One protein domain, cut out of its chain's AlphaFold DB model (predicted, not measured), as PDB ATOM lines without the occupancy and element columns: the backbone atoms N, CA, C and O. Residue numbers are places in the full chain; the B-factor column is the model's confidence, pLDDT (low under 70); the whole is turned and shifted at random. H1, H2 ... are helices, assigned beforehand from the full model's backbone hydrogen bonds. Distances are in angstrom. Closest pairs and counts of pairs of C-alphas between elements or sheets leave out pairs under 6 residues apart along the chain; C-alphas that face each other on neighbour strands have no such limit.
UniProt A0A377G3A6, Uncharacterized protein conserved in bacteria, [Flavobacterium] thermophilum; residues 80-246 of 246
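This is residues 80 to 246 of the 246 residues of the protein "Uncharacterized protein conserved in bacteria" of [Flavobacterium] thermophilum (UniProt A0A377G3A6). Three long helices make an open frame, in which H2 and H3 form a helical hairpin that spreads like a V from their joined ends, and H4 runs beside H2 across a gap. A second lobe is a row of three shorter helices, H1, H5 and H7, side by side with H5 in the middle, and the short H6 sits near H5; residues 142 to 160 stick out from the first lobe and residues 212 to 217 from the long link before H6. The printed part has 167 residues with seven named helices, H1 to H7 in that order along the chain, and no named strand; the class is all helix. It is only just loose, close to compact, with a radius of gyration of the C-alphas of 18.8 A and spans of 53 by 42 by 35 A.

H3, the longest helix, holds residues 131 to 155 and measures 36.1 A; its C-alpha 131 is at (-113.261, 1.534, -64.924). H2 is residues 105 to 126, 31.2 A long, and H4 is residues 162 to 184, 33.1 A long. H1, residues 80 to 91, begins at C-alpha 80, (-112.814, -8.992, -28.815). H5 is residues 188 to 200, 18.1 A long, and H6 is residues 224 to 228. H7, residues 230 to 244, is 21.1 A long and ends at C-alpha 244, (-131.519, -15.742, -41.497).

H3 touches H2 with residues 131 to 138 alone, and H2 touches it with residues 120 to 124 alone; the closest C-alphas, of Tyr 124 and Phe 134, are 5.6 A apart. This hairpin runs opposite ways at a steep tilt of 36 degrees, only just steep. H4 is apart from H2 and from H3. H4 and H5 are close but not clearly touching, with the closest C-alphas, of Phe 181 and Pro 188, 6.7 A apart. H5 touches H1 at a shallow tilt of 10 degrees, the same way; their closest C-alphas, of Phe 88 and Met 200, are 6.3 A apart. H5 touches H7 at a shallow tilt of 20 degrees, opposite ways; Ala 198 and Pro 230 have the closest C-alphas, at 5.8 A. H6 is close to H5 but not clearly touching, with the C-alphas of Ala 198 and Phe 228 4.7 A apart, and H6 and H7 meet only through their link. In H1, H3, H4, H5, H6 and H7 every O i to N i+4 pair is within hydrogen-bond range; in H2 it is 17 of 18.

The two C-alphas farthest apart, of Asp 154 and Glu 205, are 53.4 A apart. The printed part has no cut and ends at residue 246, the chain's last. The long links are H1 to H2, with 13 residues, and H5 to H6, with 23. The mean pLDDT of the printed part is 96.8, and residue 246 is the one printed residue under 70.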
ATOM      1  N   GLU A  80    -113.221  -7.692 -28.253       95.69
ATOM      2  CA  GLU A  80    -112.814  -8.992 -28.815       95.69
ATOM      3  C   GLU A  80    -112.028  -8.844 -30.131       95.69
ATOM      4  O   GLU A  80    -110.953  -9.428 -30.259       95.69
ATOM      5  N   MET A  81    -112.489  -7.998 -31.062       96.81
ATOM      6  CA  MET A  81    -111.778  -7.745 -32.326       96.81
ATOM      7  C   MET A  81    -110.414  -7.074 -32.107       96.81
ATOM      8  O   MET A  81    -109.441  -7.457 -32.748       96.81
ATOM      9  N   TYR A  82    -110.303  -6.145 -31.149       97.62
ATOM     10  CA  TYR A  82    -109.015  -5.548 -30.774       97.62
ATOM     11  C   TYR A  82    -108.015  -6.615 -30.309       97.62
ATOM     12  O   TYR A  82    -106.865  -6.625 -30.752       97.62
ATOM     13  N   TYR A  83    -108.443  -7.544 -29.447       97.81
ATOM     14  CA  TYR A  83    -107.562  -8.602 -28.952       97.81
ATOM     15  C   TYR A  83    -107.156  -9.592 -30.047       97.81
ATOM     16  O   TYR A  83    -106.004 -10.012 -30.057       97.81
ATOM     17  N   MET A  84    -108.036  -9.887 -31.006       98.25
ATOM     18  CA  MET A  84    -107.689 -10.686 -32.189       98.25
ATOM     19  C   MET A  84    -106.581 -10.024 -33.026       98.25
ATOM     20  O   MET A  84    -105.575 -10.666 -33.334       98.25
ATOM     21  N   VAL A  85    -106.696  -8.723 -33.332       98.25
ATOM     22  CA  VAL A  85    -105.628  -7.999 -34.057       98.25
ATOM     23  C   VAL A  85    -104.346  -7.940 -33.231       98.25
ATOM     24  O   VAL A  85    -103.256  -8.113 -33.769       98.25
ATOM     25  N   ARG A  86    -104.451  -7.740 -31.913       98.19
ATOM     26  CA  ARG A  86    -103.296  -7.738 -31.005       98.19
ATOM     27  C   ARG A  86    -102.573  -9.087 -31.002       98.19
ATOM     28  O   ARG A  86    -101.345  -9.104 -30.972       98.19
ATOM     29  N   GLU A  87    -103.302 -10.200 -31.035       98.12
ATOM     30  CA  GLU A  87    -102.730 -11.545 -31.174       98.12
ATOM     31  C   GLU A  87    -101.995 -11.706 -32.506       98.12
ATOM     32  O   GLU A  87    -100.851 -12.161 -32.507       98.12
ATOM     33  N   PHE A  88    -102.598 -11.253 -33.610       98.38
ATOM     34  CA  PHE A  88    -101.937 -11.227 -34.914       98.38
ATOM     35  C   PHE A  88    -100.655 -10.381 -34.871       98.38
ATOM     36  O   PHE A  88     -99.589 -10.861 -35.241       98.38
ATOM     37  N   HIS A  89    -100.699  -9.164 -34.328       97.88
ATOM     38  CA  HIS A  89     -99.507  -8.320 -34.233       97.88
ATOM     39  C   HIS A  89     -98.377  -9.000 -33.455       97.88
ATOM     40  O   HIS A  89     -97.239  -9.013 -33.917       97.88
ATOM     41  N   LYS A  90     -98.690  -9.620 -32.311       97.50
ATOM     42  CA  LYS A  90     -97.700 -10.356 -31.514       97.50
ATOM     43  C   LYS A  90     -97.102 -11.535 -32.277       97.50
ATOM     44  O   LYS A  90     -95.887 -11.706 -32.263       97.50
ATOM     45  N   ALA A  91     -97.939 -12.338 -32.931       97.38
ATOM     46  CA  ALA A  91     -97.491 -13.525 -33.654       97.38
ATOM     47  C   ALA A  91     -96.615 -13.184 -34.874       97.38
ATOM     48  O   ALA A  91     -95.714 -13.945 -35.214       97.38
ATOM     49  N   PHE A  92     -96.846 -12.025 -35.494       96.88
ATOM     50  CA  PHE A  92     -96.142 -11.567 -36.694       96.88
ATOM     51  C   PHE A  92     -95.113 -10.459 -36.411       96.88
ATOM     52  O   PHE A  92     -94.700  -9.746 -37.323       96.88
ATOM     53  N   GLY A  93     -94.697 -10.285 -35.151       94.38
ATOM     54  CA  GLY A  93     -93.648  -9.329 -34.776       94.38
ATOM     55  C   GLY A  93     -93.964  -7.866 -35.114       94.38
ATOM     56  O   GLY A  93     -93.052  -7.053 -35.244       94.38
ATOM     57  N   HIS A  94     -95.239  -7.519 -35.284       94.31
ATOM     58  CA  HIS A  94     -95.668  -6.145 -35.514       94.31
ATOM     59  C   HIS A  94     -95.712  -5.361 -34.199       94.31
ATOM     60  O   HIS A  94     -95.829  -5.926 -33.110       94.31
ATOM     61  N   HIS A  95     -95.657  -4.033 -34.306       93.50
ATOM     62  CA  HIS A  95     -95.704  -3.149 -33.145       93.50
ATOM     63  C   HIS A  95     -96.971  -3.373 -32.297       93.50
ATOM     64  O   HIS A  95     -98.087  -3.439 -32.825       93.50
ATOM     65  N   VAL A  96     -96.790  -3.441 -30.975       96.00
ATOM     66  CA  VAL A  96     -97.852  -3.505 -29.964       96.00
ATOM     67  C   VAL A  96     -97.473  -2.589 -28.806       96.00
ATOM     68  O   VAL A  96     -96.354  -2.661 -28.307       96.00
ATOM     69  N   ALA A  97     -98.424  -1.779 -28.345       96.44
ATOM     70  CA  ALA A  97     -98.280  -0.986 -27.130       96.44
ATOM     71  C   ALA A  97     -99.047  -1.629 -25.959       96.44
ATOM     72  O   ALA A  97    -100.181  -2.096 -26.114       96.44
ATOM     73  N   ASP A  98     -98.437  -1.652 -24.773       95.19
ATOM     74  CA  ASP A  98     -99.060  -2.159 -23.536       95.19
ATOM     75  C   ASP A  98     -99.825  -1.082 -22.754       95.19
ATOM     76  O   ASP A  98    -100.617  -1.399 -21.867       95.19
ATOM     77  N   LYS A  99     -99.625   0.188 -23.112       97.19
ATOM     78  CA  LYS A  99    -100.321   1.356 -22.565       97.19
ATOM     79  C   LYS A  99    -100.608   2.371 -23.680       97.19
ATOM     80  O   LYS A  99     -99.929   2.310 -24.711       97.19
ATOM     81  N   PRO A 100    -101.560   3.306 -23.499       97.75
ATOM     82  CA  PRO A 100    -101.803   4.374 -24.468       97.75
ATOM     83  C   PRO A 100    -100.501   5.113 -24.799       97.75
ATOM     84  O   PRO A 100     -99.805   5.583 -23.901       97.75
ATOM     85  N   THR A 101    -100.131   5.115 -26.077       97.38
ATOM     86  CA  THR A 101     -98.846   5.613 -26.585       97.38
ATOM     87  C   THR A 101     -99.101   6.237 -27.957       97.38
ATOM     88  O   THR A 101     -99.824   5.620 -28.743       97.38
ATOM     89  N   PRO A 102     -98.553   7.426 -28.261       97.19
ATOM     90  CA  PRO A 102     -98.779   8.062 -29.552       97.19
ATOM     91  C   PRO A 102     -98.121   7.243 -30.664       97.19
ATOM     92  O   PRO A 102     -96.991   6.771 -30.522       97.19
ATOM     93  N   ILE A 103     -98.830   7.080 -31.778       97.50
ATOM     94  CA  ILE A 103     -98.313   6.422 -32.976       97.50
ATOM     95  C   ILE A 103     -97.365   7.404 -33.685       97.50
ATOM     96  O   ILE A 103     -97.796   8.520 -33.998       97.50
ATOM     97  N   PRO A 104     -96.103   7.018 -33.964       96.94
ATOM     98  CA  PRO A 104     -95.178   7.829 -34.754       96.94
ATOM     99  C   PRO A 104     -95.720   8.128 -36.156       96.94
ATOM    100  O   PRO A 104     -96.470   7.331 -36.722       96.94
ATOM    101  N   SER A 105     -95.335   9.265 -36.734       97.12
ATOM    102  CA  SER A 105     -95.905   9.759 -37.996       97.12
ATOM    103  C   SER A 105     -95.711   8.806 -39.182       97.12
ATOM    104  O   SER A 105     -96.625   8.650 -39.988       97.12
ATOM    105  N   ASP A 106     -94.570   8.122 -39.276       96.81
ATOM    106  CA  ASP A 106     -94.286   7.153 -40.339       96.81
ATOM    107  C   ASP A 106     -95.206   5.923 -40.254       96.81
ATOM    108  O   ASP A 106     -95.736   5.457 -41.267       96.81
ATOM    109  N   LEU A 107     -95.447   5.422 -39.040       96.12
ATOM    110  CA  LEU A 107     -96.370   4.320 -38.800       96.12
ATOM    111  C   LEU A 107     -97.822   4.763 -39.005       96.12
ATOM    112  O   LEU A 107     -98.597   4.018 -39.603       96.12
ATOM    113  N   ALA A 108     -98.184   5.969 -38.563       97.69
ATOM    114  CA  ALA A 108     -99.513   6.537 -38.779       97.69
ATOM    115  C   ALA A 108     -99.828   6.660 -40.278       97.69
ATOM    116  O   ALA A 108    -100.893   6.219 -40.712       97.69
ATOM    117  N   LEU A 109     -98.877   7.151 -41.082       97.75
ATOM    118  CA  LEU A 109     -99.013   7.231 -42.535       97.75
ATOM    119  C   LEU A 109     -99.202   5.846 -43.165       97.75
ATOM    120  O   LEU A 109    -100.156   5.647 -43.910       97.75
ATOM    121  N   LYS A 110     -98.353   4.863 -42.828       96.19
ATOM    122  CA  LYS A 110     -98.492   3.483 -43.338       96.19
ATOM    123  C   LYS A 110     -99.865   2.893 -43.011       96.19
ATOM    124  O   LYS A 110    -100.525   2.333 -43.881       96.19
ATOM    125  N   ARG A 111    -100.326   3.060 -41.766       96.94
ATOM    126  CA  ARG A 111    -101.650   2.607 -41.314       96.94
ATOM    127  C   ARG A 111    -102.786   3.288 -42.079       96.94
ATOM    128  O   ARG A 111    -103.756   2.609 -42.415       96.94
ATOM    129  N   ALA A 112    -102.672   4.589 -42.340       97.88
ATOM    130  CA  ALA A 112    -103.656   5.346 -43.107       97.88
ATOM    131  C   ALA A 112    -103.710   4.883 -44.570       97.88
ATOM    132  O   ALA A 112    -104.801   4.628 -45.067       97.88
ATOM    133  N   VAL A 113    -102.556   4.682 -45.219       96.94
ATOM    134  CA  VAL A 113    -102.476   4.179 -46.602       96.94
ATOM    135  C   VAL A 113    -103.115   2.798 -46.725       96.94
ATOM    136  O   VAL A 113    -104.028   2.645 -47.525       96.94
ATOM    137  N   TRP A 114    -102.743   1.831 -45.878       95.38
ATOM    138  CA  TRP A 114    -103.348   0.490 -45.913       95.38
ATOM    139  C   TRP A 114    -104.857   0.512 -45.659       95.38
ATOM    140  O   TRP A 114    -105.601  -0.256 -46.251       95.38
ATOM    141  N   THR A 115    -105.333   1.399 -44.781       96.62
ATOM    142  CA  THR A 115    -106.780   1.557 -44.559       96.62
ATOM    143  C   THR A 115    -107.458   2.188 -45.781       96.62
ATOM    144  O   THR A 115    -108.571   1.811 -46.130       96.62
ATOM    145  N   GLY A 116    -106.789   3.132 -46.447       97.31
ATOM    146  CA  GLY A 116    -107.261   3.772 -47.671       97.31
ATOM    147  C   GLY A 116    -107.303   2.831 -48.877       97.31
ATOM    148  O   GLY A 116    -108.229   2.940 -49.673       97.31
ATOM    149  N   GLU A 117    -106.368   1.885 -48.996       97.25
ATOM    150  CA  GLU A 117    -106.379   0.843 -50.037       97.25
ATOM    151  C   GLU A 117    -107.700   0.055 -50.019       97.25
ATOM    152  O   GLU A 117    -108.355  -0.069 -51.053       97.25
ATOM    153  N   GLU A 118    -108.168  -0.353 -48.836       97.75
ATOM    154  CA  GLU A 118    -109.452  -1.053 -48.669       97.75
ATOM    155  C   GLU A 118    -110.657  -0.181 -49.072       97.75
ATOM    156  O   GLU A 118    -111.643  -0.676 -49.622       97.75
ATOM    157  N   LEU A 119    -110.589   1.140 -48.851       97.94
ATOM    158  CA  LEU A 119    -111.621   2.070 -49.326       97.94
ATOM    159  C   LEU A 119    -111.625   2.168 -50.857       97.94
ATOM    160  O   LEU A 119    -112.692   2.247 -51.467       97.94
ATOM    161  N   VAL A 120    -110.452   2.134 -51.489       98.06
ATOM    162  CA  VAL A 120    -110.331   2.117 -52.952       98.06
ATOM    163  C   VAL A 120    -110.903   0.817 -53.525       98.06
ATOM    164  O   VAL A 120    -111.677   0.870 -54.485       98.06
ATOM    165  N   GLU A 121    -110.608  -0.334 -52.918       97.69
ATOM    166  CA  GLU A 121    -111.205  -1.619 -53.307       97.69
ATOM    167  C   GLU A 121    -112.729  -1.624 -53.126       97.69
ATOM    168  O   GLU A 121    -113.466  -2.074 -54.011       97.69
ATOM    169  N   PHE A 122    -113.230  -1.049 -52.029       98.06
ATOM    170  CA  PHE A 122    -114.663  -0.873 -51.802       98.06
ATOM    171  C   PHE A 122    -115.325  -0.064 -52.931       98.06
ATOM    172  O   PHE A 122    -116.337  -0.505 -53.487       98.06
ATOM    173  N   LEU A 123    -114.741   1.065 -53.344       98.31
ATOM    174  CA  LEU A 123    -115.259   1.865 -54.462       98.31
ATOM    175  C   LEU A 123    -115.227   1.093 -55.788       98.31
ATOM    176  O   LEU A 123    -116.212   1.104 -56.529       98.31
ATOM    177  N   TYR A 124    -114.141   0.371 -56.073       98.44
ATOM    178  CA  TYR A 124    -114.032  -0.445 -57.285       98.44
ATOM    179  C   TYR A 124    -115.094  -1.555 -57.333       98.44
ATOM    180  O   TYR A 124    -115.744  -1.773 -58.361       98.44
ATOM    181  N   SER A 125    -115.332  -2.215 -56.196       97.25
ATOM    182  CA  SER A 125    -116.365  -3.247 -56.066       97.25
ATOM    183  C   SER A 125    -117.785  -2.680 -56.210       97.25
ATOM    184  O   SER A 125    -118.644  -3.318 -56.823       97.25
ATOM    185  N   THR A 126    -118.017  -1.447 -55.743       97.88
ATOM    186  CA  THR A 126    -119.312  -0.747 -55.818       97.88
ATOM    187  C   THR A 126    -119.769  -0.551 -57.263       97.88
ATOM    188  O   THR A 126    -120.950  -0.710 -57.576       97.88
ATOM    189  N   VAL A 127    -118.832  -0.273 -58.170       98.25
ATOM    190  CA  VAL A 127    -119.115  -0.076 -59.600       98.25
ATOM    191  C   VAL A 127    -118.944  -1.350 -60.430       98.25
ATOM    192  O   VAL A 127    -118.975  -1.296 -61.657       98.25
ATOM    193  N   LYS A 128    -118.794  -2.514 -59.784       97.44
ATOM    194  CA  LYS A 128    -118.693  -3.834 -60.435       97.44
ATOM    195  C   LYS A 128    -117.583  -3.907 -61.494       97.44
ATOM    196  O   LYS A 128    -117.741  -4.569 -62.517       97.44
ATOM    197  N   GLY A 129    -116.468  -3.222 -61.250       95.88
ATOM    198  CA  GLY A 129    -115.312  -3.215 -62.146       95.88
ATOM    199  C   GLY A 129    -115.391  -2.251 -63.335       95.88
ATOM    200  O   GLY A 129    -114.461  -2.234 -64.145       95.88
ATOM    201  N   ASP A 130    -116.451  -1.439 -63.438       98.44
ATOM    202  CA  ASP A 130    -116.565  -0.348 -64.414       98.44
ATOM    203  C   ASP A 130    -115.456   0.691 -64.173       98.44
ATOM    204  O   ASP A 130    -115.451   1.408 -63.171       98.44
ATOM    205  N   LYS A 131    -114.479   0.731 -65.085       98.19
ATOM    206  CA  LYS A 131    -113.261   1.534 -64.924       98.19
ATOM    207  C   LYS A 131    -113.531   3.033 -64.998       98.19
ATOM    208  O   LYS A 131    -112.893   3.782 -64.266       98.19
ATOM    209  N   GLU A 132    -114.447   3.472 -65.856       98.44
ATOM    210  CA  GLU A 132    -114.732   4.899 -66.037       98.44
ATOM    211  C   GLU A 132    -115.423   5.458 -64.796       98.44
ATOM    212  O   GLU A 132    -114.951   6.433 -64.208       98.44
ATOM    213  N   LYS A 133    -116.459   4.764 -64.308       98.50
ATOM    214  CA  LYS A 133    -117.138   5.147 -63.062       98.50
ATOM    215  C   LYS A 133    -116.233   5.032 -61.847       98.50
ATOM    216  O   LYS A 133    -116.317   5.856 -60.942       98.50
ATOM    217  N   PHE A 134    -115.361   4.026 -61.806       98.62
ATOM    218  CA  PHE A 134    -114.379   3.915 -60.732       98.62
ATOM    219  C   PHE A 134    -113.459   5.138 -60.689       98.62
ATOM    220  O   PHE A 134    -113.255   5.699 -59.616       98.62
ATOM    221  N   LEU A 135    -112.926   5.568 -61.839       98.56
ATOM    222  CA  LEU A 135    -112.063   6.746 -61.908       98.56
ATOM    223  C   LEU A 135    -112.802   8.017 -61.479       98.56
ATOM    224  O   LEU A 135    -112.221   8.836 -60.771       98.56
ATOM    225  N   GLU A 136    -114.078   8.159 -61.844       98.56
ATOM    226  CA  GLU A 136    -114.927   9.254 -61.367       98.56
ATOM    227  C   GLU A 136    -115.047   9.251 -59.833       98.56
ATOM    228  O   GLU A 136    -114.692  10.241 -59.187       98.56
ATOM    229  N   LEU A 137    -115.463   8.129 -59.231       98.56
ATOM    230  CA  LEU A 137    -115.599   8.008 -57.775       98.56
ATOM    231  C   LEU A 137    -114.265   8.201 -57.046       98.56
ATOM    232  O   LEU A 137    -114.214   8.853 -56.004       98.56
ATOM    233  N   PHE A 138    -113.176   7.658 -57.586       98.50
ATOM    234  CA  PHE A 138    -111.848   7.794 -56.999       98.50
ATOM    235  C   PHE A 138    -111.343   9.242 -57.049       98.50
ATOM    236  O   PHE A 138    -110.725   9.712 -56.093       98.50
ATOM    237  N   ASN A 139    -111.622   9.977 -58.128       98.56
ATOM    238  CA  ASN A 139    -111.296  11.400 -58.207       98.56
ATOM    239  C   ASN A 139    -112.103  12.218 -57.192       98.56
ATOM    240  O   ASN A 139    -111.508  12.986 -56.441       98.56
ATOM    241  N   GLN A 140    -113.410  11.974 -57.075       98.56
ATOM    242  CA  GLN A 140    -114.246  12.622 -56.056       98.56
ATOM    243  C   GLN A 140    -113.776  12.305 -54.628       98.56
ATOM    244  O   GLN A 140    -113.764  13.184 -53.765       98.56
ATOM    245  N   PHE A 141    -113.345  11.066 -54.373       98.25
ATOM    246  CA  PHE A 141    -112.762  10.665 -53.093       98.25
ATOM    247  C   PHE A 141    -111.490  11.463 -52.772       98.25
ATOM    248  O   PHE A 141    -111.397  12.042 -51.688       98.25
ATOM    249  N   LYS A 142    -110.547  11.560 -53.721       98.31
ATOM    250  CA  LYS A 142    -109.322  12.362 -53.561       98.31
ATOM    251  C   LYS A 142    -109.631  13.833 -53.292       98.31
ATOM    252  O   LYS A 142    -109.124  14.380 -52.318       98.31
ATOM    253  N   GLU A 143    -110.519  14.442 -54.078       98.31
ATOM    254  CA  GLU A 143    -110.944  15.831 -53.865       98.31
ATOM    255  C   GLU A 143    -111.565  16.038 -52.475       98.31
ATOM    256  O   GLU A 143    -111.371  17.076 -51.839       98.31
ATOM    257  N   GLY A 144    -112.326  15.056 -51.982       98.12
ATOM    258  CA  GLY A 144    -112.868  15.062 -50.626       98.12
ATOM    259  C   GLY A 144    -111.771  15.105 -49.559       98.12
ATOM    260  O   GLY A 144    -111.846  15.923 -48.639       98.12
ATOM    261  N   LEU A 145    -110.732  14.276 -49.703       97.50
ATOM    262  CA  LEU A 145    -109.581  14.254 -48.795       97.50
ATOM    263  C   LEU A 145    -108.771  15.557 -48.852       97.50
ATOM    264  O   LEU A 145    -108.423  16.103 -47.806       97.50
ATOM    265  N   GLU A 146    -108.525  16.091 -50.049       98.00
ATOM    266  CA  GLU A 146    -107.826  17.369 -50.243       98.00
ATOM    267  C   GLU A 146    -108.568  18.522 -49.557       98.00
ATOM    268  O   GLU A 146    -107.966  19.305 -48.820       98.00
ATOM    269  N   LYS A 147    -109.900  18.579 -49.696       98.06
ATOM    270  CA  LYS A 147    -110.743  19.568 -49.004       98.06
ATOM    271  C   LYS A 147    -110.649  19.449 -47.483       98.06
ATOM    272  O   LYS A 147    -110.653  20.470 -46.797       98.06
ATOM    273  N   VAL A 148    -110.594  18.233 -46.934       96.44
ATOM    274  CA  VAL A 148    -110.420  18.026 -45.484       96.44
ATOM    275  C   VAL A 148    -109.034  18.482 -45.036       96.44
ATOM    276  O   VAL A 148    -108.935  19.194 -44.040       96.44
ATOM    277  N   SER A 149    -107.987  18.146 -45.793       96.88
ATOM    278  CA  SER A 149    -106.623  18.606 -45.514       96.88
ATOM    279  C   SER A 149    -106.552  20.132 -45.469       96.88
ATOM    280  O   SER A 149    -106.042  20.689 -44.500       96.88
ATOM    281  N   GLN A 150    -107.129  20.816 -46.463       97.81
ATOM    282  CA  GLN A 150    -107.149  22.280 -46.493       97.81
ATOM    283  C   GLN A 150    -107.883  22.863 -45.280       97.81
ATOM    284  O   GLN A 150    -107.357  23.747 -44.616       97.81
ATOM    285  N   LYS A 151    -109.046  22.309 -44.909       97.44
ATOM    286  CA  LYS A 151    -109.788  22.752 -43.715       97.44
ATOM    287  C   LYS A 151    -108.988  22.606 -42.421       97.44
ATOM    288  O   LYS A 151    -109.122  23.446 -41.536       97.44
ATOM    289  N   ILE A 152    -108.203  21.538 -42.281       96.50
ATOM    290  CA  ILE A 152    -107.346  21.333 -41.104       96.50
ATOM    291  C   ILE A 152    -106.244  22.400 -41.064       96.50
ATOM    292  O   ILE A 152    -106.012  22.985 -40.007       96.50
ATOM    293  N   LEU A 153    -105.617  22.691 -42.211       96.44
ATOM    294  CA  LEU A 153    -104.608  23.749 -42.327       96.44
ATOM    295  C   LEU A 153    -105.187  25.134 -42.016       96.44
ATOM    296  O   LEU A 153    -104.564  25.893 -41.282       96.44
ATOM    297  N   ASP A 154    -106.386  25.436 -42.516       97.00
ATOM    298  CA  ASP A 154    -107.051  26.726 -42.298       97.00
ATOM    299  C   ASP A 154    -107.425  26.936 -40.824       97.00
ATOM    300  O   ASP A 154    -107.309  28.042 -40.297       97.00
ATOM    301  N   LYS A 155    -107.870  25.871 -40.145       95.81
ATOM    302  CA  LYS A 155    -108.183  25.903 -38.711       95.81
ATOM    303  C   LYS A 155    -106.938  26.072 -37.846       95.81
ATOM    304  O   LYS A 155    -107.004  26.766 -36.835       95.81
ATOM    305  N   ASN A 156    -105.838  25.411 -38.223       92.75
ATOM    306  CA  ASN A 156    -104.550  25.441 -37.526       92.75
ATOM    307  C   ASN A 156    -104.672  25.247 -35.996       92.75
ATOM    308  O   ASN A 156    -104.018  25.926 -35.203       92.75
ATOM    309  N   GLU A 157    -105.568  24.348 -35.576       94.19
ATOM    310  CA  GLU A 157    -105.819  24.068 -34.162       94.19
ATOM    311  C   GLU A 157    -104.604  23.371 -33.530       94.19
ATOM    312  O   GLU A 157    -104.007  22.456 -34.104       94.19
ATOM    313  N   LYS A 158    -104.235  23.788 -32.315       94.69
ATOM    314  CA  LYS A 158    -103.147  23.159 -31.565       94.69
ATOM    315  C   LYS A 158    -103.618  21.832 -30.968       94.69
ATOM    316  O   LYS A 158    -104.622  21.784 -30.262       94.69
ATOM    317  N   ILE A 159    -102.847  20.771 -31.193       95.25
ATOM    318  CA  ILE A 159    -103.084  19.460 -30.580       95.25
ATOM    319  C   ILE A 159    -102.321  19.376 -29.254       95.25
ATOM    320  O   ILE A 159    -101.093  19.330 -29.248       95.25
ATOM    321  N   GLU A 160    -103.049  19.365 -28.135       93.44
ATOM    322  CA  GLU A 160    -102.462  19.280 -26.786       93.44
ATOM    323  C   GLU A 160    -102.143  17.835 -26.366       93.44
ATOM    324  O   GLU A 160    -101.092  17.578 -25.784       93.44
ATOM    325  N   ASP A 161    -103.017  16.873 -26.696       96.88
ATOM    326  CA  ASP A 161    -102.810  15.445 -26.423       96.88
ATOM    327  C   ASP A 161    -102.939  14.627 -27.716       96.88
ATOM    328  O   ASP A 161    -104.028  14.400 -28.249       96.88
ATOM    329  N   VAL A 162    -101.790  14.171 -28.219       97.25
ATOM    330  CA  VAL A 162    -101.691  13.402 -29.466       97.25
ATOM    331  C   VAL A 162    -102.374  12.039 -29.353       97.25
ATOM    332  O   VAL A 162    -102.954  11.571 -30.330       97.25
ATOM    333  N   VAL A 163    -102.329  11.390 -28.183       98.12
ATOM    334  CA  VAL A 163    -102.938  10.065 -27.998       98.12
ATOM    335  C   VAL A 163    -104.452  10.184 -28.048       98.12
ATOM    336  O   VAL A 163    -105.098   9.380 -28.717       98.12
ATOM    337  N   VAL A 164    -105.010  11.200 -27.382       98.31
ATOM    338  CA  VAL A 164    -106.448  11.491 -27.426       98.31
ATOM    339  C   VAL A 164    -106.881  11.809 -28.854       98.31
ATOM    340  O   VAL A 164    -107.801  11.166 -29.348       98.31
ATOM    341  N   ALA A 165    -106.181  12.712 -29.548       98.06
ATOM    342  CA  ALA A 165    -106.529  13.092 -30.918       98.06
ATOM    343  C   ALA A 165    -106.456  11.911 -31.908       98.06
ATOM    344  O   ALA A 165    -107.340  11.734 -32.743       98.06
ATOM    345  N   GLN A 166    -105.430  11.059 -31.804       98.25
ATOM    346  CA  GLN A 166    -105.321   9.858 -32.640       98.25
ATOM    347  C   GLN A 166    -106.412   8.827 -32.315       98.25
ATOM    348  O   GLN A 166    -106.960   8.209 -33.226       98.25
ATOM    349  N   ALA A 167    -106.727   8.623 -31.032       98.25
ATOM    350  CA  ALA A 167    -107.765   7.685 -30.612       98.25
ATOM    351  C   ALA A 167    -109.169   8.140 -31.039       98.25
ATOM    352  O   ALA A 167    -109.972   7.298 -31.442       98.25
ATOM    353  N   ASP A 168    -109.446   9.443 -30.987       98.31
ATOM    354  CA  ASP A 168    -110.690  10.059 -31.458       98.31
ATOM    355  C   ASP A 168    -110.897   9.796 -32.959       98.31
ATOM    356  O   ASP A 168    -111.843   9.108 -33.344       98.31
ATOM    357  N   ALA A 169    -109.915  10.161 -33.792       98.06
ATOM    358  CA  ALA A 169    -109.970   9.922 -35.235       98.06
ATOM    359  C   ALA A 169    -110.123   8.430 -35.601       98.06
ATOM    360  O   ALA A 169    -110.898   8.073 -36.489       98.06
ATOM    361  N   LEU A 170    -109.409   7.526 -34.915       98.25
ATOM    362  CA  LEU A 170    -109.544   6.079 -35.134       98.25
ATOM    363  C   LEU A 170    -110.916   5.544 -34.695       98.25
ATOM    364  O   LEU A 170    -111.425   4.592 -35.295       98.25
ATOM    365  N   THR A 171    -111.521   6.146 -33.670       98.44
ATOM    366  CA  THR A 171    -112.872   5.803 -33.211       98.44
ATOM    367  C   THR A 171    -113.916   6.236 -34.233       98.44
ATOM    368  O   THR A 171    -114.791   5.436 -34.565       98.44
ATOM    369  N   ASP A 172    -113.784   7.430 -34.810       98.44
ATOM    370  CA  ASP A 172    -114.662   7.906 -35.883       98.44
ATOM    371  C   ASP A 172    -114.562   7.033 -37.137       98.44
ATOM    372  O   ASP A 172    -115.582   6.635 -37.704       98.44
ATOM    373  N   ILE A 173    -113.346   6.638 -37.533       97.81
ATOM    374  CA  ILE A 173    -113.138   5.682 -38.634       97.81
ATOM    375  C   ILE A 173    -113.869   4.366 -38.346       97.81
ATOM    376  O   ILE A 173    -114.578   3.840 -39.207       97.81
ATOM    377  N   MET A 174    -113.730   3.831 -37.130       97.38
ATOM    378  CA  MET A 174    -114.429   2.617 -36.717       97.38
ATOM    379  C   MET A 174    -115.955   2.798 -36.772       97.38
ATOM    380  O   MET A 174    -116.659   1.902 -37.242       97.38
ATOM    381  N   TYR A 175    -116.466   3.950 -36.334       98.25
ATOM    382  CA  TYR A 175    -117.891   4.268 -36.336       98.25
ATOM    383  C   TYR A 175    -118.465   4.312 -37.757       98.25
ATOM    384  O   TYR A 175    -119.451   3.628 -38.041       98.25
ATOM    385  N   PHE A 176    -117.816   5.038 -38.672       98.06
ATOM    386  CA  PHE A 176    -118.223   5.086 -40.078       98.06
ATOM    387  C   PHE A 176    -118.138   3.715 -40.745       98.06
ATOM    388  O   PHE A 176    -119.067   3.336 -41.453       98.06
ATOM    389  N   ASN A 177    -117.093   2.930 -40.470       97.19
ATOM    390  CA  ASN A 177    -116.969   1.586 -41.031       97.19
ATOM    391  C   ASN A 177    -118.117   0.667 -40.574       97.19
ATOM    392  O   ASN A 177    -118.729  -0.027 -41.389       97.19
ATOM    393  N   PHE A 178    -118.488   0.702 -39.288       97.69
ATOM    394  CA  PHE A 178    -119.680  -0.013 -38.824       97.69
ATOM    395  C   PHE A 178    -120.960   0.520 -39.468       97.69
ATOM    396  O   PHE A 178    -121.803  -0.286 -39.854       97.69
ATOM    397  N   GLY A 179    -121.094   1.836 -39.645       98.44
ATOM    398  CA  GLY A 179    -122.189   2.445 -40.404       98.44
ATOM    399  C   GLY A 179    -122.296   1.897 -41.832       98.44
ATOM    400  O   GLY A 179    -123.386   1.536 -42.272       98.44
ATOM    401  N   THR A 180    -121.172   1.717 -42.527       98.19
ATOM    402  CA  THR A 180    -121.127   1.086 -43.855       98.19
ATOM    403  C   THR A 180    -121.619  -0.363 -43.813       98.19
ATOM    404  O   THR A 180    -122.422  -0.765 -44.654       98.19
ATOM    405  N   PHE A 181    -121.238  -1.145 -42.795       98.31
ATOM    406  CA  PHE A 181    -121.800  -2.487 -42.581       98.31
ATOM    407  C   PHE A 181    -123.307  -2.469 -42.287       98.31
ATOM    408  O   PHE A 181    -124.021  -3.371 -42.733       98.31
ATOM    409  N   VAL A 182    -123.810  -1.445 -41.585       98.31
ATOM    410  CA  VAL A 182    -125.254  -1.239 -41.390       98.31
ATOM    411  C   VAL A 182    -125.947  -0.991 -42.729       98.31
ATOM    412  O   VAL A 182    -126.952  -1.644 -43.000       98.31
ATOM    413  N   HIS A 183    -125.396  -0.134 -43.595       97.81
ATOM    414  CA  HIS A 183    -125.921   0.077 -44.950       97.81
ATOM    415  C   HIS A 183    -125.898  -1.200 -45.797       97.81
ATOM    416  O   HIS A 183    -126.830  -1.444 -46.561       97.81
ATOM    417  N   LEU A 184    -124.874  -2.043 -45.627       96.75
ATOM    418  CA  LEU A 184    -124.776  -3.342 -46.294       96.75
ATOM    419  C   LEU A 184    -125.741  -4.392 -45.705       96.75
ATOM    420  O   LEU A 184    -125.973  -5.431 -46.319       96.75
ATOM    421  N   GLY A 185    -126.293  -4.154 -44.511       97.25
ATOM    422  CA  GLY A 185    -127.115  -5.124 -43.785       97.25
ATOM    423  C   GLY A 185    -126.331  -6.354 -43.310       97.25
ATOM    424  O   GLY A 185    -126.920  -7.411 -43.080       97.25
ATOM    425  N   VAL A 186    -125.008  -6.238 -43.169       97.75
ATOM    426  CA  VAL A 186    -124.100  -7.354 -42.873       97.75
ATOM    427  C   VAL A 186    -123.492  -7.182 -41.488       97.75
ATOM    428  O   VAL A 186    -122.858  -6.178 -41.183       97.75
ATOM    429  N   LYS A 187    -123.638  -8.198 -40.637       97.81
ATOM    430  CA  LYS A 187    -123.015  -8.239 -39.309       97.81
ATOM    431  C   LYS A 187    -121.531  -8.601 -39.465       97.81
ATOM    432  O   LYS A 187    -121.239  -9.727 -39.881       97.81
ATOM    433  N   PRO A 188    -120.590  -7.713 -39.095       97.44
ATOM    434  CA  PRO A 188    -119.187  -7.856 -39.490       97.44
ATOM    435  C   PRO A 188    -118.400  -8.876 -38.667       97.44
ATOM    436  O   PRO A 188    -117.410  -9.412 -39.147       97.44
ATOM    437  N   PHE A 189    -118.815  -9.183 -37.437       97.12
ATOM    438  CA  PHE A 189    -117.975  -9.938 -36.500       97.12
ATOM    439  C   PHE A 189    -117.569 -11.340 -36.994       97.12
ATOM    440  O   PHE A 189    -116.421 -11.749 -36.831       97.12
ATOM    441  N   ASN A 190    -118.478 -12.083 -37.631       97.56
ATOM    442  CA  ASN A 190    -118.137 -13.404 -38.172       97.56
ATOM    443  C   ASN A 190    -117.231 -13.307 -39.407       97.56
ATOM    444  O   ASN A 190    -116.360 -14.153 -39.579       97.56
ATOM    445  N   LEU A 191    -117.394 -12.265 -40.230       98.44
ATOM    446  CA  LEU A 191    -116.483 -11.987 -41.344       98.44
ATOM    447  C   LEU A 191    -115.087 -11.645 -40.821       98.44
ATOM    448  O   LEU A 191    -114.095 -12.197 -41.287       98.44
ATOM    449  N   PHE A 192    -115.022 -10.813 -39.782       98.31
ATOM    450  CA  PHE A 192    -113.782 -10.473 -39.099       98.31
ATOM    451  C   PHE A 192    -113.071 -11.722 -38.564       98.31
ATOM    452  O   PHE A 192    -111.868 -11.874 -38.758       98.31
ATOM    453  N   LYS A 193    -113.805 -12.659 -37.947       98.25
ATOM    454  CA  LYS A 193    -113.243 -13.942 -37.496       98.25
ATOM    455  C   LYS A 193    -112.646 -14.769 -38.628       98.25
ATOM    456  O   LYS A 193    -111.561 -15.309 -38.458       98.25
ATOM    457  N   ILE A 194    -113.326 -14.845 -39.768       98.62
ATOM    458  CA  ILE A 194    -112.828 -15.560 -40.948       98.62
ATOM    459  C   ILE A 194    -111.504 -14.947 -41.427       98.62
ATOM    460  O   ILE A 194    -110.545 -15.675 -41.673       98.62
ATOM    461  N   VAL A 195    -111.424 -13.614 -41.500       98.50
ATOM    462  CA  VAL A 195    -110.190 -12.900 -41.875       98.50
ATOM    463  C   VAL A 195    -109.090 -13.098 -40.830       98.50
ATOM    464  O   VAL A 195    -107.939 -13.338 -41.188       98.50
ATOM    465  N   GLN A 196    -109.429 -13.058 -39.540       98.38
ATOM    466  CA  GLN A 196    -108.489 -13.339 -38.457       98.38
ATOM    467  C   GLN A 196    -107.917 -14.758 -38.562       98.38
ATOM    468  O   GLN A 196    -106.705 -14.934 -38.470       98.38
ATOM    469  N   GLU A 197    -108.759 -15.770 -38.782       98.31
ATOM    470  CA  GLU A 197    -108.327 -17.158 -38.981       98.31
ATOM    471  C   GLU A 197    -107.420 -17.290 -40.209       98.31
ATOM    472  O   GLU A 197    -106.388 -17.956 -40.140       98.31
ATOM    473  N   ALA A 198    -107.758 -16.614 -41.310       98.38
ATOM    474  CA  ALA A 198    -106.937 -16.591 -42.515       98.38
ATOM    475  C   ALA A 198    -105.554 -15.966 -42.264       98.38
ATOM    476  O   ALA A 198    -104.528 -16.508 -42.684       98.38
ATOM    477  N   ASN A 199    -105.513 -14.844 -41.541       98.12
ATOM    478  CA  ASN A 199    -104.279 -14.150 -41.184       98.12
ATOM    479  C   ASN A 199    -103.408 -14.973 -40.234       98.12
ATOM    480  O   ASN A 199    -102.220 -15.131 -40.499       98.12
ATOM    481  N   MET A 200    -103.987 -15.559 -39.186       98.19
ATOM    482  CA  MET A 200    -103.260 -16.447 -38.272       98.19
ATOM    483  C   MET A 200    -102.793 -17.734 -38.960       98.19
ATOM    484  O   MET A 200    -101.718 -18.238 -38.644       98.19
ATOM    485  N   GLY A 201    -103.534 -18.224 -39.958       97.56
ATOM    486  CA  GLY A 201    -103.132 -19.356 -40.792       97.56
ATOM    487  C   GLY A 201    -101.850 -19.120 -41.598       97.56
ATOM    488  O   GLY A 201    -101.287 -20.078 -42.114       97.56
ATOM    489  N   LYS A 202    -101.358 -17.873 -41.705       98.00
ATOM    490  CA  LYS A 202    -100.074 -17.551 -42.362       98.00
ATOM    491  C   LYS A 202     -98.846 -17.934 -41.517       98.00
ATOM    492  O   LYS A 202     -97.724 -17.807 -42.003       98.00
ATOM    493  N   LEU A 203     -99.031 -18.381 -40.272       97.38
ATOM    494  CA  LEU A 203     -97.958 -18.984 -39.482       97.38
ATOM    495  C   LEU A 203     -97.578 -20.349 -40.062       97.38
ATOM    496  O   LEU A 203     -98.437 -21.124 -40.480       97.38
ATOM    497  N   TRP A 204     -96.282 -20.640 -40.081       96.69
ATOM    498  CA  TRP A 204     -95.759 -21.924 -40.538       96.69
ATOM    499  C   TRP A 204     -95.869 -22.980 -39.428       96.69
ATOM    500  O   TRP A 204     -96.285 -22.675 -38.311       96.69
ATOM    501  N   GLU A 205     -95.513 -24.236 -39.722       94.62
ATOM    502  CA  GLU A 205     -95.628 -25.359 -38.769       94.62
ATOM    503  C   GLU A 205     -94.851 -25.136 -37.462       94.62
ATOM    504  O   GLU A 205     -95.234 -25.649 -36.413       94.62
ATOM    505  N   ASP A 206     -93.796 -24.319 -37.503       95.19
ATOM    506  CA  ASP A 206     -93.014 -23.907 -36.334       95.19
ATOM    507  C   ASP A 206     -93.653 -22.757 -35.531       95.19
ATOM    508  O   ASP A 206     -93.055 -22.252 -34.577       95.19
ATOM    509  N   GLY A 207     -94.849 -22.317 -35.923       94.38
ATOM    510  CA  GLY A 207     -95.581 -21.216 -35.307       94.38
ATOM    511  C   GLY A 207     -95.010 -19.835 -35.619       94.38
ATOM    512  O   GLY A 207     -95.369 -18.879 -34.932       94.38
ATOM    513  N   LYS A 208     -94.125 -19.700 -36.618       95.56
ATOM    514  CA  LYS A 208     -93.487 -18.428 -36.981       95.56
ATOM    515  C   LYS A 208     -93.875 -17.974 -38.393       95.56
ATOM    516  O   LYS A 208     -94.095 -18.805 -39.275       95.56
ATOM    517  N   PRO A 209     -93.931 -16.659 -38.649       97.12
ATOM    518  CA  PRO A 209     -94.117 -16.131 -39.995       97.12
ATOM    519  C   PRO A 209     -92.859 -16.308 -40.853       97.12
ATOM    520  O   PRO A 209     -91.764 -16.587 -40.352       97.12
ATOM    521  N   ARG A 210     -93.013 -16.112 -42.162       96.25
ATOM    522  CA  ARG A 210     -91.921 -15.944 -43.129       96.25
ATOM    523  C   ARG A 210     -92.192 -14.696 -43.956       96.25
ATOM    524  O   ARG A 210     -93.354 -14.391 -44.221       96.25
ATOM    525  N   TYR A 211     -91.139 -13.998 -44.361       95.75
ATOM    526  CA  TYR A 211     -91.232 -12.743 -45.101       95.75
ATOM    527  C   TYR A 211     -90.384 -12.825 -46.359       95.75
ATOM    528  O   TYR A 211     -89.331 -13.461 -46.357       95.75
ATOM    529  N   ARG A 212     -90.849 -12.188 -47.429       94.12
ATOM    530  CA  ARG A 212     -90.043 -11.970 -48.624       94.12
ATOM    531  C   ARG A 212     -89.044 -10.849 -48.346       94.12
ATOM    532  O   ARG A 212     -89.425  -9.822 -47.792       94.12
ATOM    533  N   GLU A 213     -87.788 -11.059 -48.722       92.75
ATOM    534  CA  GLU A 213     -86.687 -10.140 -48.396       92.75
ATOM    535  C   GLU A 213     -86.845  -8.755 -49.043       92.75
ATOM    536  O   GLU A 213     -86.504  -7.752 -48.428       92.75
ATOM    537  N   GLU A 214     -87.408  -8.699 -50.252       90.81
ATOM    538  CA  GLU A 214     -87.525  -7.475 -51.060       90.81
ATOM    539  C   GLU A 214     -88.511  -6.448 -50.485       90.81
ATOM    540  O   GLU A 214     -88.228  -5.252 -50.464       90.81
ATOM    541  N   ASP A 215     -89.689  -6.906 -50.054       86.25
ATOM    542  CA  ASP A 215     -90.835  -6.050 -49.716       86.25
ATOM    543  C   ASP A 215     -91.373  -6.292 -48.295       86.25
ATOM    544  O   ASP A 215     -92.317  -5.631 -47.859       86.25
ATOM    545  N   GLY A 216     -90.797  -7.247 -47.557       87.56
ATOM    546  CA  GLY A 216     -91.270  -7.634 -46.231       87.56
ATOM    547  C   GLY A 216     -92.665  -8.266 -46.245       87.56
ATOM    548  O   GLY A 216     -93.320  -8.329 -45.203       87.56
ATOM    549  N   LYS A 217     -93.165  -8.731 -47.397       90.12
ATOM    550  CA  LYS A 217     -94.496  -9.334 -47.498       90.12
ATOM    551  C   LYS A 217     -94.515 -10.706 -46.835       90.12
ATOM    552  O   LYS A 217     -93.650 -11.545 -47.085       90.12
ATOM    553  N   ILE A 218     -95.544 -10.956 -46.025       94.69
ATOM    554  CA  ILE A 218     -95.759 -12.255 -45.378       94.69
ATOM    555  C   ILE A 218     -95.960 -13.341 -46.447       94.69
ATOM    556  O   ILE A 218     -96.834 -13.229 -47.312       94.69
ATOM    557  N   ILE A 219     -95.176 -14.414 -46.354       96.06
ATOM    558  CA  ILE A 219     -95.239 -15.585 -47.228       96.06
ATOM    559  C   ILE A 219     -96.234 -16.596 -46.648       96.06
ATOM    560  O   ILE A 219     -96.097 -17.045 -45.507       96.06
ATOM    561  N   LYS A 220     -97.219 -16.978 -47.465       97.25
ATOM    562  CA  LYS A 220     -98.210 -18.014 -47.143       97.25
ATOM    563  C   LYS A 220     -97.540 -19.407 -47.112       97.25
ATOM    564  O   LYS A 220     -96.783 -19.707 -48.035       97.25
ATOM    565  N   PRO A 221     -97.814 -20.265 -46.111       97.00
ATOM    566  CA  PRO A 221     -97.306 -21.639 -46.086       97.00
ATOM    567  C   PRO A 221     -97.977 -22.533 -47.155       97.00
ATOM    568  O   PRO A 221     -99.018 -22.160 -47.714       97.00
ATOM    569  N   PRO A 222     -97.434 -23.737 -47.429       96.56
ATOM    570  CA  PRO A 222     -98.082 -24.721 -48.297       96.56
ATOM    571  C   PRO A 222     -99.519 -25.037 -47.855       96.56
ATOM    572  O   PRO A 222     -99.816 -25.095 -46.662       96.56
ATOM    573  N   HIS A 223    -100.420 -25.254 -48.818       94.19
ATOM    574  CA  HIS A 223    -101.854 -25.510 -48.589       94.19
ATOM    575  C   HIS A 223    -102.622 -24.390 -47.863       94.19
ATOM    576  O   HIS A 223    -103.769 -24.603 -47.465       94.19
ATOM    577  N   TRP A 224    -102.041 -23.193 -47.695       97.56
ATOM    578  CA  TRP A 224    -102.750 -22.072 -47.072       97.56
ATOM    579  C   TRP A 224    -104.035 -21.726 -47.822       97.56
ATOM    580  O   TRP A 224    -105.073 -21.543 -47.199       97.56
ATOM    581  N   GLU A 225    -103.977 -21.686 -49.154       96.12
ATOM    582  CA  GLU A 225    -105.120 -21.315 -49.991       96.12
ATOM    583  C   GLU A 225    -106.297 -22.281 -49.790       96.12
ATOM    584  O   GLU A 225    -107.427 -21.870 -49.567       96.12
ATOM    585  N   GLU A 226    -106.016 -23.582 -49.745       94.62
ATOM    586  CA  GLU A 226    -107.024 -24.619 -49.520       94.62
ATOM    587  C   GLU A 226    -107.656 -24.533 -48.119       94.62
ATOM    588  O   GLU A 226    -108.867 -24.689 -47.957       94.62
ATOM    589  N   LYS A 227    -106.844 -24.285 -47.084       94.19
ATOM    590  CA  LYS A 227    -107.272 -24.385 -45.676       94.19
ATOM    591  C   LYS A 227    -107.817 -23.073 -45.108       94.19
ATOM    592  O   LYS A 227    -108.723 -23.067 -44.262       94.19
ATOM    593  N   PHE A 228    -107.245 -21.955 -45.535       96.12
ATOM    594  CA  PHE A 228    -107.353 -20.668 -44.860       96.12
ATOM    595  C   PHE A 228    -107.818 -19.521 -45.754       96.12
ATOM    596  O   PHE A 228    -108.179 -18.498 -45.177       96.12
ATOM    597  N   ALA A 229    -107.881 -19.670 -47.087       96.75
ATOM    598  CA  ALA A 229    -108.383 -18.602 -47.956       96.75
ATOM    599  C   ALA A 229    -109.752 -18.090 -47.457       96.75
ATOM    600  O   ALA A 229    -110.671 -18.893 -47.222       96.75
ATOM    601  N   PRO A 230    -109.889 -16.776 -47.203       97.88
ATOM    602  CA  PRO A 230    -111.083 -16.234 -46.575       97.88
ATOM    603  C   PRO A 230    -112.265 -16.144 -47.543       97.88
ATOM    604  O   PRO A 230    -113.403 -16.285 -47.108       97.88
ATOM    605  N   GLU A 231    -112.040 -15.943 -48.839       97.56
ATOM    606  CA  GLU A 231    -113.061 -15.568 -49.822       97.56
ATOM    607  C   GLU A 231    -114.219 -16.580 -49.896       97.56
ATOM    608  O   GLU A 231    -115.380 -16.159 -49.783       97.56
ATOM    609  N   PRO A 232    -113.980 -17.910 -49.973       97.94
ATOM    610  CA  PRO A 232    -115.068 -18.887 -49.964       97.94
ATOM    611  C   PRO A 232    -115.865 -18.874 -48.649       97.94
ATOM    612  O   PRO A 232    -117.087 -19.039 -48.650       97.94
ATOM    613  N   LYS A 233    -115.185 -18.645 -47.518       98.31
ATOM    614  CA  LYS A 233    -115.794 -18.618 -46.180       98.31
ATOM    615  C   LYS A 233    -116.607 -17.340 -45.961       98.31
ATOM    616  O   LYS A 233    -117.707 -17.414 -45.414       98.31
ATOM    617  N   LEU A 234    -116.111 -16.189 -46.421       98.44
ATOM    618  CA  LEU A 234    -116.828 -14.910 -46.390       98.44
ATOM    619  C   LEU A 234    -118.134 -15.016 -47.179       98.44
ATOM    620  O   LEU A 234    -119.191 -14.663 -46.658       98.44
ATOM    621  N   LYS A 235    -118.087 -15.588 -48.390       98.38
ATOM    622  CA  LYS A 235    -119.282 -15.843 -49.203       98.38
ATOM    623  C   LYS A 235    -120.299 -16.711 -48.457       98.38
ATOM    624  O   LYS A 235    -121.463 -16.331 -48.353       98.38
ATOM    625  N   ALA A 236    -119.861 -17.835 -47.890       98.31
ATOM    626  CA  ALA A 236    -120.740 -18.731 -47.141       98.31
ATOM    627  C   ALA A 236    -121.379 -18.055 -45.910       98.31
ATOM    628  O   ALA A 236    -122.555 -18.292 -45.615       98.31
ATOM    629  N   GLU A 237    -120.638 -17.198 -45.199       98.56
ATOM    630  CA  GLU A 237    -121.159 -16.429 -44.062       98.56
ATOM    631  C   GLU A 237    -122.176 -15.368 -44.503       98.56
ATOM    632  O   GLU A 237    -123.226 -15.237 -43.870       98.56
ATOM    633  N   ILE A 238    -121.923 -14.655 -45.603       98.25
ATOM    634  CA  ILE A 238    -122.880 -13.700 -46.180       98.25
ATOM    635  C   ILE A 238    -124.173 -14.426 -46.570       98.25
ATOM    636  O   ILE A 238    -125.261 -14.025 -46.157       98.25
ATOM    637  N   GLU A 239    -124.077 -15.552 -47.282       98.25
ATOM    638  CA  GLU A 239    -125.240 -16.371 -47.643       98.25
ATOM    639  C   GLU A 239    -125.999 -16.881 -46.408       98.25
ATOM    640  O   GLU A 239    -127.232 -16.943 -46.406       98.25
ATOM    641  N   ARG A 240    -125.287 -17.232 -45.330       98.25
ATOM    642  CA  ARG A 240    -125.899 -17.621 -44.054       98.25
ATOM    643  C   ARG A 240    -126.693 -16.469 -43.442       98.25
ATOM    644  O   ARG A 240    -127.799 -16.714 -42.964       98.25
ATOM    645  N   GLN A 241    -126.160 -15.246 -43.452       98.12
ATOM    646  CA  GLN A 241    -126.882 -14.067 -42.965       98.12
ATOM    647  C   GLN A 241    -128.117 -13.777 -43.824       98.12
ATOM    648  O   GLN A 241    -129.197 -13.602 -43.268       98.12
ATOM    649  N   ILE A 242    -128.006 -13.862 -45.155       97.69
ATOM    650  CA  ILE A 242    -129.145 -13.713 -46.079       97.69
ATOM    651  C   ILE A 242    -130.261 -14.717 -45.756       97.69
ATOM    652  O   ILE A 242    -131.432 -14.347 -45.734       97.69
ATOM    653  N   ARG A 243    -129.922 -15.983 -45.472       97.19
ATOM    654  CA  ARG A 243    -130.911 -17.012 -45.097       97.19
ATOM    655  C   ARG A 243    -131.605 -16.743 -43.757       97.19
ATOM    656  O   ARG A 243    -132.719 -17.211 -43.584       97.19
ATOM    657  N   GLN A 244    -130.955 -16.052 -42.821       94.50
ATOM    658  CA  GLN A 244    -131.519 -15.742 -41.497       94.50
ATOM    659  C   GLN A 244    -132.357 -14.464 -41.462       94.50
ATOM    660  O   GLN A 244    -133.095 -14.259 -40.503       94.50
ATOM    661  N   SER A 245    -132.204 -13.604 -42.465       86.06
ATOM    662  CA  SER A 245    -132.977 -12.368 -42.605       86.06
ATOM    663  C   SER A 245    -134.320 -12.572 -43.320       86.06
ATOM    664  O   SER A 245    -135.042 -11.599 -43.516       86.06
ATOM    665  N   LYS A 246    -134.631 -13.810 -43.731       63.50
ATOM    666  CA  LYS A 246    -135.929 -14.238 -44.271       63.50
ATOM    667  C   LYS A 246    -136.779 -14.842 -43.162       63.50
ATOM    668  O   LYS A 246    -138.000 -14.590 -43.186       63.50
TER     669      LYS A 246